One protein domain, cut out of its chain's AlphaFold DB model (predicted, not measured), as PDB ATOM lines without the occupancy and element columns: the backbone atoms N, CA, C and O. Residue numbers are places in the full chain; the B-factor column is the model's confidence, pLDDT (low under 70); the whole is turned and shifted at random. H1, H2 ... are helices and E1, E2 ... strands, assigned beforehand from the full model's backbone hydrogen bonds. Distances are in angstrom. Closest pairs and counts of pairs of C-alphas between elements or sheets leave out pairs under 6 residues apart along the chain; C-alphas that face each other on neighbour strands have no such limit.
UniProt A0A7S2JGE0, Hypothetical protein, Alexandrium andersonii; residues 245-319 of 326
ATOM      1  N   SER A 245      22.514 -23.440  50.365       77.31
ATOM      2  CA  SER A 245      21.647 -22.267  50.256       77.31
ATOM      3  C   SER A 245      20.969 -21.936  51.592       77.31
ATOM      4  O   SER A 245      20.242 -22.755  52.162       77.31
ATOM      5  N   GLY A 246      21.222 -20.725  52.097       70.44
ATOM      6  CA  GLY A 246      20.672 -20.224  53.360       70.44
ATOM      7  C   GLY A 246      21.382 -20.708  54.632       70.44
ATOM      8  O   GLY A 246      20.913 -20.396  55.722       70.44
ATOM      9  N   VAL A 247      22.487 -21.452  54.517       78.94
ATOM     10  CA  VAL A 247      23.306 -21.912  55.656       78.94
ATOM     11  C   VAL A 247      24.732 -21.377  55.562       78.94
ATOM     12  O   VAL A 247      25.274 -20.888  56.553       78.94
ATOM     13  N   ASP A 248      25.344 -21.471  54.385       84.25
ATOM     14  CA  ASP A 248      26.689 -20.979  54.105       84.25
ATOM     15  C   ASP A 248      26.792 -20.452  52.665       84.25
ATOM     16  O   ASP A 248      25.920 -20.693  51.829       84.25
ATOM     17  N   GLY A 249      27.846 -19.684  52.394       86.94
ATOM     18  CA  GLY A 249      28.082 -19.050  51.100       86.94
ATOM     19  C   GLY A 249      29.567 -18.971  50.780       86.94
ATOM     20  O   GLY A 249      30.403 -18.866  51.678       86.94
ATOM     21  N   TRP A 250      29.903 -19.059  49.501       90.19
ATOM     22  CA  TRP A 250      31.268 -19.049  49.008       90.19
ATOM     23  C   TRP A 250      31.901 -17.682  49.200       90.19
ATOM     24  O   TRP A 250      31.350 -16.678  48.764       90.19
ATOM     25  N   SER A 251      33.092 -17.659  49.792       90.19
ATOM     26  CA  SER A 251      33.931 -16.468  49.850       90.19
ATOM     27  C   SER A 251      35.109 -16.617  48.897       90.19
ATOM     28  O   SER A 251      35.904 -17.549  49.001       90.19
ATOM     29  N   SER A 252      35.269 -15.662  47.990       79.94
ATOM     30  CA  SER A 252      36.428 -15.529  47.101       79.94
ATOM     31  C   SER A 252      37.729 -15.248  47.858       79.94
ATOM     32  O   SER A 252      38.793 -15.680  47.417       79.94
ATOM     33  N   THR A 253      37.650 -14.584  49.014       82.06
ATOM     34  CA  THR A 253      38.801 -14.296  49.881       82.06
ATOM     35  C   THR A 253      39.336 -15.558  50.548       82.06
ATOM     36  O   THR A 253      40.545 -15.776  50.560       82.06
ATOM     37  N   THR A 254      38.453 -16.404  51.086       83.81
ATOM     38  CA  THR A 254      38.855 -17.633  51.794       83.81
ATOM     39  C   THR A 254      38.789 -18.888  50.923       83.81
ATOM     40  O   THR A 254      39.225 -19.946  51.360       83.81
ATOM     41  N   GLN A 255      38.242 -18.782  49.709       87.25
ATOM     42  CA  GLN A 255      38.020 -19.864  48.739       87.25
ATOM     43  C   GLN A 255      37.287 -21.088  49.314       87.25
ATOM     44  O   GLN A 255      37.638 -22.229  49.016       87.25
ATOM     45  N   GLN A 256      36.279 -20.851  50.154       91.25
ATOM     46  CA  GLN A 256      35.475 -21.902  50.787       91.25
ATOM     47  C   GLN A 256      34.088 -21.386  51.174       91.25
ATOM     48  O   GLN A 256      33.874 -20.172  51.244       91.25
ATOM     49  N   CYS A 257      33.167 -22.310  51.464       89.75
ATOM     50  CA  CYS A 257      31.867 -21.986  52.043       89.75
ATOM     51  C   CYS A 257      32.042 -21.516  53.490       89.75
ATOM     52  O   CYS A 257      32.555 -22.245  54.339       89.75
ATOM     53  N   VAL A 258      31.609 -20.292  53.765       90.88
ATOM     54  CA  VAL A 258      31.645 -19.671  55.086       90.88
ATOM     55  C   VAL A 258      30.234 -19.680  55.659       90.88
ATOM     56  O   VAL A 258      29.282 -19.253  55.001       90.88
ATOM     57  N   ALA A 259      30.103 -20.176  56.892       81.69
ATOM     58  CA  ALA A 259      28.839 -20.177  57.623       81.69
ATOM     59  C   ALA A 259      28.211 -18.777  57.628       81.69
ATOM     60  O   ALA A 259      28.927 -17.777  57.681       81.69
ATOM     61  N   THR A 260      26.882 -18.729  57.512       72.12
ATOM     62  CA  THR A 260      26.051 -17.511  57.508       72.12
ATOM     63  C   THR A 260      26.377 -16.485  56.416       72.12
ATOM     64  O   THR A 260      25.774 -15.418  56.379       72.12
ATOM     65  N   SER A 261      27.297 -16.794  55.502       78.00
ATOM     66  CA  SER A 261      27.585 -15.968  54.327       78.00
ATOM     67  C   SER A 261      26.649 -16.328  53.172       78.00
ATOM     68  O   SER A 261      26.023 -17.385  53.173       78.00
ATOM     69  N   GLN A 262      26.551 -15.451  52.173       84.19
ATOM     70  CA  GLN A 262      25.831 -15.722  50.928       84.19
ATOM     71  C   GLN A 262      26.798 -15.598  49.758       84.19
ATOM     72  O   GLN A 262      27.541 -14.622  49.684       84.19
ATOM     73  N   THR A 263      26.770 -16.565  48.844       83.06
ATOM     74  CA  THR A 263      27.551 -16.504  47.605       83.06
ATOM     75  C   THR A 263      27.093 -15.315  46.772       83.06
ATOM     76  O   THR A 263      25.931 -15.246  46.360       83.06
ATOM     77  N   SER A 264      27.991 -14.366  46.509       82.50
ATOM     78  CA  SER A 264      27.667 -13.224  45.653       82.50
ATOM     79  C   SER A 264      27.486 -13.656  44.187       82.50
ATOM     80  O   SER A 264      28.031 -14.678  43.764       82.50
ATOM     81  N   PRO A 265      26.786 -12.868  43.346       72.12
ATOM     82  CA  PRO A 265      26.662 -13.175  41.920       72.12
ATOM     83  C   PRO A 265      28.012 -13.329  41.200       72.12
ATOM     84  O   PRO A 265      28.157 -14.187  40.332       72.12
ATOM     85  N   GLY A 266      29.016 -12.527  41.576       67.75
ATOM     86  CA  GLY A 266      30.365 -12.617  41.008       67.75
ATOM     87  C   GLY A 266      31.082 -13.914  41.391       67.75
ATOM     88  O   GLY A 266      31.710 -14.549  40.544       67.75
ATOM     89  N   GLU A 267      30.935 -14.347  42.643       84.25
ATOM     90  CA  GLU A 267      31.466 -15.626  43.130       84.25
ATOM     91  C   GLU A 267      30.780 -16.816  42.463       84.25
ATOM     92  O   GLU A 267      31.468 -17.720  41.993       84.25
ATOM     93  N   ALA A 268      29.453 -16.779  42.318       77.25
ATOM     94  CA  ALA A 268      28.698 -17.812  41.613       77.25
ATOM     95  C   ALA A 268      29.180 -17.984  40.162       77.25
ATOM     96  O   ALA A 268      29.430 -19.107  39.725       77.25
ATOM     97  N   ILE A 269      29.391 -16.881  39.429       74.75
ATOM     98  CA  ILE A 269      29.949 -16.913  38.067       74.75
ATOM     99  C   ILE A 269      31.360 -17.515  38.073       74.75
ATOM    100  O   ILE A 269      31.678 -18.344  37.218       74.75
ATOM    101  N   ALA A 270      32.211 -17.134  39.026       75.56
ATOM    102  CA  ALA A 270      33.571 -17.659  39.129       75.56
ATOM    103  C   ALA A 270      33.591 -19.173  39.413       75.56
ATOM    104  O   ALA A 270      34.344 -19.907  38.771       75.56
ATOM    105  N   CYS A 271      32.739 -19.660  40.315       81.62
ATOM    106  CA  CYS A 271      32.589 -21.088  40.588       81.62
ATOM    107  C   CYS A 271      32.039 -21.848  39.385       81.62
ATOM    108  O   CYS A 271      32.565 -22.899  39.034       81.62
ATOM    109  N   GLN A 272      31.050 -21.287  38.688       78.00
ATOM    110  CA  GLN A 272      30.514 -21.885  37.470       78.00
ATOM    111  C   GLN A 272      31.586 -21.999  36.382       78.00
ATOM    112  O   GLN A 272      31.688 -23.028  35.718       78.00
ATOM    113  N   ARG A 273      32.447 -20.982  36.235       74.44
ATOM    114  CA  ARG A 273      33.617 -21.061  35.349       74.44
ATOM    115  C   ARG A 273      34.572 -22.169  35.785       74.44
ATOM    116  O   ARG A 273      35.006 -22.917  34.921       74.44
ATOM    117  N   ARG A 274      34.842 -22.333  37.086       71.00
ATOM    118  CA  ARG A 274      35.687 -23.426  37.613       71.00
ATOM    119  C   ARG A 274      35.088 -24.817  37.374       71.00
ATOM    120  O   ARG A 274      35.825 -25.717  36.991       71.00
ATOM    121  N   LEU A 275      33.780 -24.995  37.560       64.19
ATOM    122  CA  LEU A 275      33.083 -26.257  37.275       64.19
ATOM    123  C   LEU A 275      33.103 -26.579  35.777       64.19
ATOM    124  O   LEU A 275      33.427 -27.699  35.392       64.19
ATOM    125  N   ASN A 276      32.884 -25.574  34.927       63.69
ATOM    126  CA  ASN A 276      33.041 -25.720  33.483       63.69
ATOM    127  C   ASN A 276      34.507 -26.028  33.112       63.69
ATOM    128  O   ASN A 276      34.757 -26.850  32.244       63.69
ATOM    129  N   SER A 277      35.501 -25.470  33.811       59.84
ATOM    130  CA  SER A 277      36.911 -25.881  33.679       59.84
ATOM    131  C   SER A 277      37.195 -27.294  34.203       59.84
ATOM    132  O   SER A 277      38.300 -27.793  34.008       59.84
ATOM    133  N   GLY A 278      36.247 -27.938  34.889       61.16
ATOM    134  CA  GLY A 278      36.261 -29.356  35.250       61.16
ATOM    135  C   GLY A 278      35.828 -30.248  34.084       61.16
ATOM    136  O   GLY A 278      36.484 -31.254  33.808       61.16
ATOM    137  N   ASP A 279      34.799 -29.818  33.353       72.56
ATOM    138  CA  ASP A 279      34.248 -30.510  32.182       72.56
ATOM    139  C   ASP A 279      35.169 -30.471  30.968       72.56
ATOM    140  O   ASP A 279      35.085 -31.354  30.118       72.56
ATOM    141  N   PHE A 280      36.036 -29.464  30.873       77.56
ATOM    142  CA  PHE A 280      36.965 -29.285  29.764       77.56
ATOM    143  C   PHE A 280      38.418 -29.271  30.257       77.56
ATOM    144  O   PHE A 280      38.714 -28.811  31.358       77.56
ATOM    145  N   ASP A 281      39.341 -29.821  29.477       82.56
ATOM    146  CA  ASP A 281      40.771 -29.754  29.763       82.56
ATOM    147  C   ASP A 281      41.374 -28.385  29.399       82.56
ATOM    148  O   ASP A 281      40.677 -27.465  28.970       82.56
ATOM    149  N   VAL A 282      42.689 -28.237  29.584       80.31
ATOM    150  CA  VAL A 282      43.420 -26.987  29.302       80.31
ATOM    151  C   VAL A 282      43.388 -26.578  27.821       80.31
ATOM    152  O   VAL A 282      43.640 -25.423  27.496       80.31
ATOM    153  N   CYS A 283      43.045 -27.505  26.926       82.44
ATOM    154  CA  CYS A 283      42.849 -27.257  25.503       82.44
ATOM    155  C   CYS A 283      41.381 -26.980  25.141       82.44
ATOM    156  O   CYS A 283      41.053 -26.839  23.965       82.44
ATOM    157  N   GLY A 284      40.480 -26.920  26.129       80.00
ATOM    158  CA  GLY A 284      39.053 -26.716  25.907       80.00
ATOM    159  C   GLY A 284      38.322 -27.958  25.385       80.00
ATOM    160  O   GLY A 284      37.224 -27.822  24.845       80.00
ATOM    161  N   CYS A 285      38.883 -29.164  25.534       85.12
ATOM    162  CA  CYS A 285      38.246 -30.417  25.117       85.12
ATOM    163  C   CYS A 285      37.526 -31.098  26.279       85.12
ATOM    164  O   CYS A 285      38.024 -31.098  27.399       85.12
ATOM    165  N   ARG A 286      36.351 -31.697  26.035       83.44
ATOM    166  CA  ARG A 286      35.552 -32.305  27.114       83.44
ATOM    167  C   ARG A 286      36.275 -33.493  27.760       83.44
ATOM    168  O   ARG A 286      36.421 -34.534  27.115       83.44
ATOM    169  N   ARG A 287      36.645 -33.384  29.039       79.25
ATOM    170  CA  ARG A 287      37.298 -34.459  29.799       79.25
ATOM    171  C   ARG A 287      36.436 -35.724  29.787       79.25
ATOM    172  O   ARG A 287      35.232 -35.671  30.013       79.25
ATOM    173  N   GLY A 288      37.058 -36.865  29.492       75.19
ATOM    174  CA  GLY A 288      36.385 -38.169  29.417       75.19
ATOM    175  C   GLY A 288      35.591 -38.433  28.130       75.19
ATOM    176  O   GLY A 288      35.116 -39.551  27.951       75.19
ATOM    177  N   MET A 289      35.467 -37.456  27.223       81.25
ATOM    178  CA  MET A 289      34.797 -37.628  25.923       81.25
ATOM    179  C   MET A 289      35.679 -37.277  24.726       81.25
ATOM    180  O   MET A 289      35.481 -37.838  23.652       81.25
ATOM    181  N   GLN A 290      36.583 -36.308  24.870       87.19
ATOM    182  CA  GLN A 290      37.421 -35.789  23.794       87.19
ATOM    183  C   GLN A 290      38.796 -35.382  24.329       87.19
ATOM    184  O   GLN A 290      38.949 -35.080  25.512       87.19
ATOM    185  N   GLY A 291      39.771 -35.311  23.433       88.50
ATOM    186  CA  GLY A 291      41.099 -34.775  23.690       88.50
ATOM    187  C   GLY A 291      41.602 -33.971  22.501       88.50
ATOM    188  O   GLY A 291      41.180 -34.186  21.362       88.50
ATOM    189  N   TRP A 292      42.481 -33.016  22.772       89.31
ATOM    190  CA  TRP A 292      43.143 -32.211  21.763       89.31
ATOM    191  C   TRP A 292      44.100 -33.077  20.959       89.31
ATOM    192  O   TRP A 292      44.875 -33.837  21.528       89.31
ATOM    193  N   SER A 293      44.043 -32.952  19.636       91.00
ATOM    194  CA  SER A 293      44.977 -33.606  18.728       91.00
ATOM    195  C   SER A 293      45.748 -32.541  17.964       91.00
ATOM    196  O   SER A 293      45.200 -31.837  17.115       91.00
ATOM    197  N   SER A 294      47.046 -32.465  18.227       86.75
ATOM    198  CA  SER A 294      47.999 -31.600  17.525       86.75
ATOM    199  C   SER A 294      48.024 -31.852  16.013       86.75
ATOM    200  O   SER A 294      48.168 -30.914  15.238       86.75
ATOM    201  N   THR A 295      47.807 -33.097  15.577       86.19
ATOM    202  CA  THR A 295      47.713 -33.466  14.154       86.19
ATOM    203  C   THR A 295      46.480 -32.879  13.470       86.19
ATOM    204  O   THR A 295      46.536 -32.532  12.295       86.19
ATOM    205  N   SER A 296      45.353 -32.792  14.183       84.19
ATOM    206  CA  SER A 296      44.087 -32.304  13.620       84.19
ATOM    207  C   SER A 296      43.769 -30.850  13.977       84.19
ATOM    208  O   SER A 296      42.835 -30.285  13.409       84.19
ATOM    209  N   GLY A 297      44.526 -30.249  14.899       88.19
ATOM    210  CA  GLY A 297      44.356 -28.870  15.355       88.19
ATOM    211  C   GLY A 297      43.030 -28.610  16.074       88.19
ATOM    212  O   GLY A 297      42.553 -27.478  16.062       88.19
ATOM    213  N   ARG A 298      42.386 -29.646  16.631       90.06
ATOM    214  CA  ARG A 298      41.080 -29.541  17.301       90.06
ATOM    215  C   ARG A 298      40.835 -30.675  18.292       90.06
ATOM    216  O   ARG A 298      41.535 -31.688  18.291       90.06
ATOM    217  N   CYS A 299      39.783 -30.524  19.095       90.50
ATOM    218  CA  CYS A 299      39.262 -31.596  19.935       90.50
ATOM    219  C   CYS A 299      38.701 -32.746  19.089       90.50
ATOM    220  O   CYS A 299      37.969 -32.532  18.120       90.50
ATOM    221  N   SER A 300      39.031 -33.973  19.483       89.50
ATOM    222  CA  SER A 300      38.616 -35.213  18.835       89.50
ATOM    223  C   SER A 300      38.152 -36.219  19.883       89.50
ATOM    224  O   SER A 300      38.803 -36.391  20.911       89.50
ATOM    225  N   SER A 301      37.052 -36.928  19.618       88.44
ATOM    226  CA  SER A 301      36.557 -38.000  20.496       88.44
ATOM    227  C   SER A 301      37.416 -39.266  20.475       88.44
ATOM    228  O   SER A 301      37.285 -40.113  21.351       88.44
ATOM    229  N   ALA A 302      38.306 -39.398  19.488       86.81
ATOM    230  CA  ALA A 302      39.228 -40.527  19.358       86.81
ATOM    231  C   ALA A 302      40.599 -40.266  20.009       86.81
ATOM    232  O   ALA A 302      41.523 -41.062  19.842       86.81
ATOM    233  N   SER A 303      40.766 -39.142  20.706       83.00
ATOM    234  CA  SER A 303      42.050 -38.712  21.262       83.00
ATOM    235  C   SER A 303      41.917 -38.362  22.740       83.00
ATOM    236  O   SER A 303      40.838 -38.022  23.216       83.00
ATOM    237  N   GLN A 304      43.029 -38.445  23.464       86.31
ATOM    238  CA  GLN A 304      43.175 -37.896  24.810       86.31
ATOM    239  C   GLN A 304      44.280 -36.850  24.760       86.31
ATOM    240  O   GLN A 304      45.303 -37.087  24.121       86.31
ATOM    241  N   THR A 305      44.076 -35.715  25.422       86.25
ATOM    242  CA  THR A 305      45.062 -34.632  25.442       86.25
ATOM    243  C   THR A 305      46.320 -35.098  26.158       86.25
ATOM    244  O   THR A 305      46.307 -35.331  27.369       86.25
ATOM    245  N   SER A 306      47.411 -35.251  25.412       86.88
ATOM    246  CA  SER A 306      48.707 -35.611  25.980       86.88
ATOM    247  C   SER A 306      49.331 -34.440  26.749       86.88
ATOM    248  O   SER A 306      48.948 -33.280  26.592       86.88
ATOM    249  N   GLN A 307      50.331 -34.724  27.589       81.62
ATOM    250  CA  GLN A 307      51.000 -33.692  28.388       81.62
ATOM    251  C   GLN A 307      51.706 -32.629  27.522       81.62
ATOM    252  O   GLN A 307      51.722 -31.453  27.886       81.62
ATOM    253  N   SER A 308      52.253 -33.018  26.366       82.56
ATOM    254  CA  SER A 308      52.861 -32.091  25.401       82.56
ATOM    255  C   SER A 308      51.819 -31.228  24.685       82.56
ATOM    256  O   SER A 308      52.045 -30.036  24.484       82.56
ATOM    257  N   GLU A 309      50.656 -31.787  24.348       85.94
ATOM    258  CA  GLU A 309      49.540 -31.040  23.751       85.94
ATOM    259  C   GLU A 309      48.931 -30.037  24.732       85.94
ATOM    260  O   GLU A 309      48.721 -28.879  24.377       85.94
ATOM    261  N   ALA A 310      48.754 -30.441  25.990       81.62
ATOM    262  CA  ALA A 310      48.305 -29.575  27.076       81.62
ATOM    263  C   ALA A 310      49.212 -28.342  27.264       81.62
ATOM    264  O   ALA A 310      48.726 -27.217  27.437       81.62
ATOM    265  N   ALA A 311      50.533 -28.539  27.190       78.00
ATOM    266  CA  ALA A 311      51.506 -27.451  27.257       78.00
ATOM    267  C   ALA A 311      51.394 -26.500  26.052       78.00
ATOM    268  O   ALA A 311      51.469 -25.285  26.229       78.00
ATOM    269  N   GLY A 312      51.148 -27.034  24.849       82.00
ATOM    270  CA  GLY A 312      50.943 -26.236  23.635       82.00
ATOM    271  C   GLY A 312      49.700 -25.342  23.700       82.00
ATOM    272  O   GLY A 312      49.770 -24.164  23.358       82.00
ATOM    273  N   CYS A 313      48.580 -25.856  24.209       82.56
ATOM    274  CA  CYS A 313      47.343 -25.076  24.347       82.56
ATOM    275  C   CYS A 313      47.468 -23.930  25.361       82.56
ATOM    276  O   CYS A 313      46.947 -22.840  25.133       82.56
ATOM    277  N   SER A 314      48.212 -24.154  26.448       67.44
ATOM    278  CA  SER A 314      48.446 -23.140  27.489       67.44
ATOM    279  C   SER A 314      49.209 -21.916  26.961       67.44
ATOM    280  O   SER A 314      49.025 -20.808  27.456       67.44
ATOM    281  N   GLN A 315      50.053 -22.104  25.940       67.62
ATOM    282  CA  GLN A 315      50.794 -21.022  25.282       67.62
ATOM    283  C   GLN A 315      49.934 -20.244  24.274       67.62
ATOM    284  O   GLN A 315      50.165 -19.052  24.058       67.62
ATOM    285  N   MET A 316      48.917 -20.884  23.684       61.88
ATOM    286  CA  MET A 316      47.970 -20.227  22.772       61.88
ATOM    287  C   MET A 316      47.026 -19.272  23.517       61.88
ATOM    288  O   MET A 316      46.781 -18.169  23.038       61.88
ATOM    289  N   SER A 317      46.549 -19.639  24.715       53.53
ATOM    290  CA  SER A 317      45.663 -18.774  25.516       53.53
ATOM    291  C   SER A 317      46.344 -17.491  25.999       53.53
ATOM    292  O   SER A 317      45.711 -16.439  26.057       53.53
ATOM    293  N   THR A 318      47.648 -17.543  26.286       51.38
ATOM    294  CA  THR A 318      48.417 -16.359  26.703       51.38
ATOM    295  C   THR A 318      48.663 -15.361  25.570       51.38
ATOM    296  O   THR A 318      48.926 -14.197  25.843       51.38
ATOM    297  N   GLN A 319      48.560 -15.783  24.305       51.91
ATOM    298  CA  GLN A 319      48.707 -14.890  23.148       51.91
ATOM    299  C   GLN A 319      47.394 -14.187  22.770       51.91
ATOM    300  O   GLN A 319      47.428 -13.096  22.205       51.91
TER     301      GLN A 319
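Overview. This is residues 245 to 319 of the 326 residues of the protein "Hypothetical protein" of Alexandrium andersonii (UniProt A0A7S2JGE0). Two small strand hairpins, E1 with E2 and E3 with E4, sit toward opposite ends of an elongated, open model, and helix H1 runs between them along its length. A second helix, H2, follows the second hairpin and runs off to one side, well away from H1. The printed part has 75 residues, with two named helices and four named strands in the order E1, E2, H1, E3, E4, H2; each pair of strands is a separate antiparallel sheet, and the class is mixed, helices and strands. It is only just loose, close to extended, with a radius of gyration of the C-alphas of 16.7 A and spans of 51 by 26 by 18 A.

Arrangement. E1, residues 248 to 251, and E2, residues 256 to 259, form an antiparallel hairpin at 138 degrees, with N 249 and O 258 3.0 A apart, within hydrogen-bond range. In H1, residues 265 to 279, the closest C-alpha to E1 is that of Glu 267, 6.8 A from that of Trp 250. E3, residues 291 to 293, and E4, residues 298 to 300, form another antiparallel hairpin at 126 degrees, with N 291 and O 300 within hydrogen-bond range at 2.9 A. The closest C-alphas of E3 and H2, residues 307 to 319, are those of Trp 292 and Glu 309, 6.8 A apart. H1 and H2 are apart. Every O i to N i+4 pair is within hydrogen-bond range in H1, and 7 of 9 in H2.

Along the chain. E1 begins at C-alpha 248 (26.689, -20.979, 54.105) and measures 9.5 A; E2 measures 9.7 A. H1 measures 21.3 A, E3 and E4 6.4 A each. H2 measures 19.7 A and ends at C-alpha 319 (48.707, -14.890, 23.148).

Size, cuts and confidence. The C-alphas farthest apart, those of Thr 260 and Thr 295, are 51.0 A apart. The printed part has no cut, and the link from H1 to E3, 11 residues, is long. Mean pLDDT of the printed part is 79.6; it is under 70 at residue 266, residues 275 to 278 and residues 314 to 319.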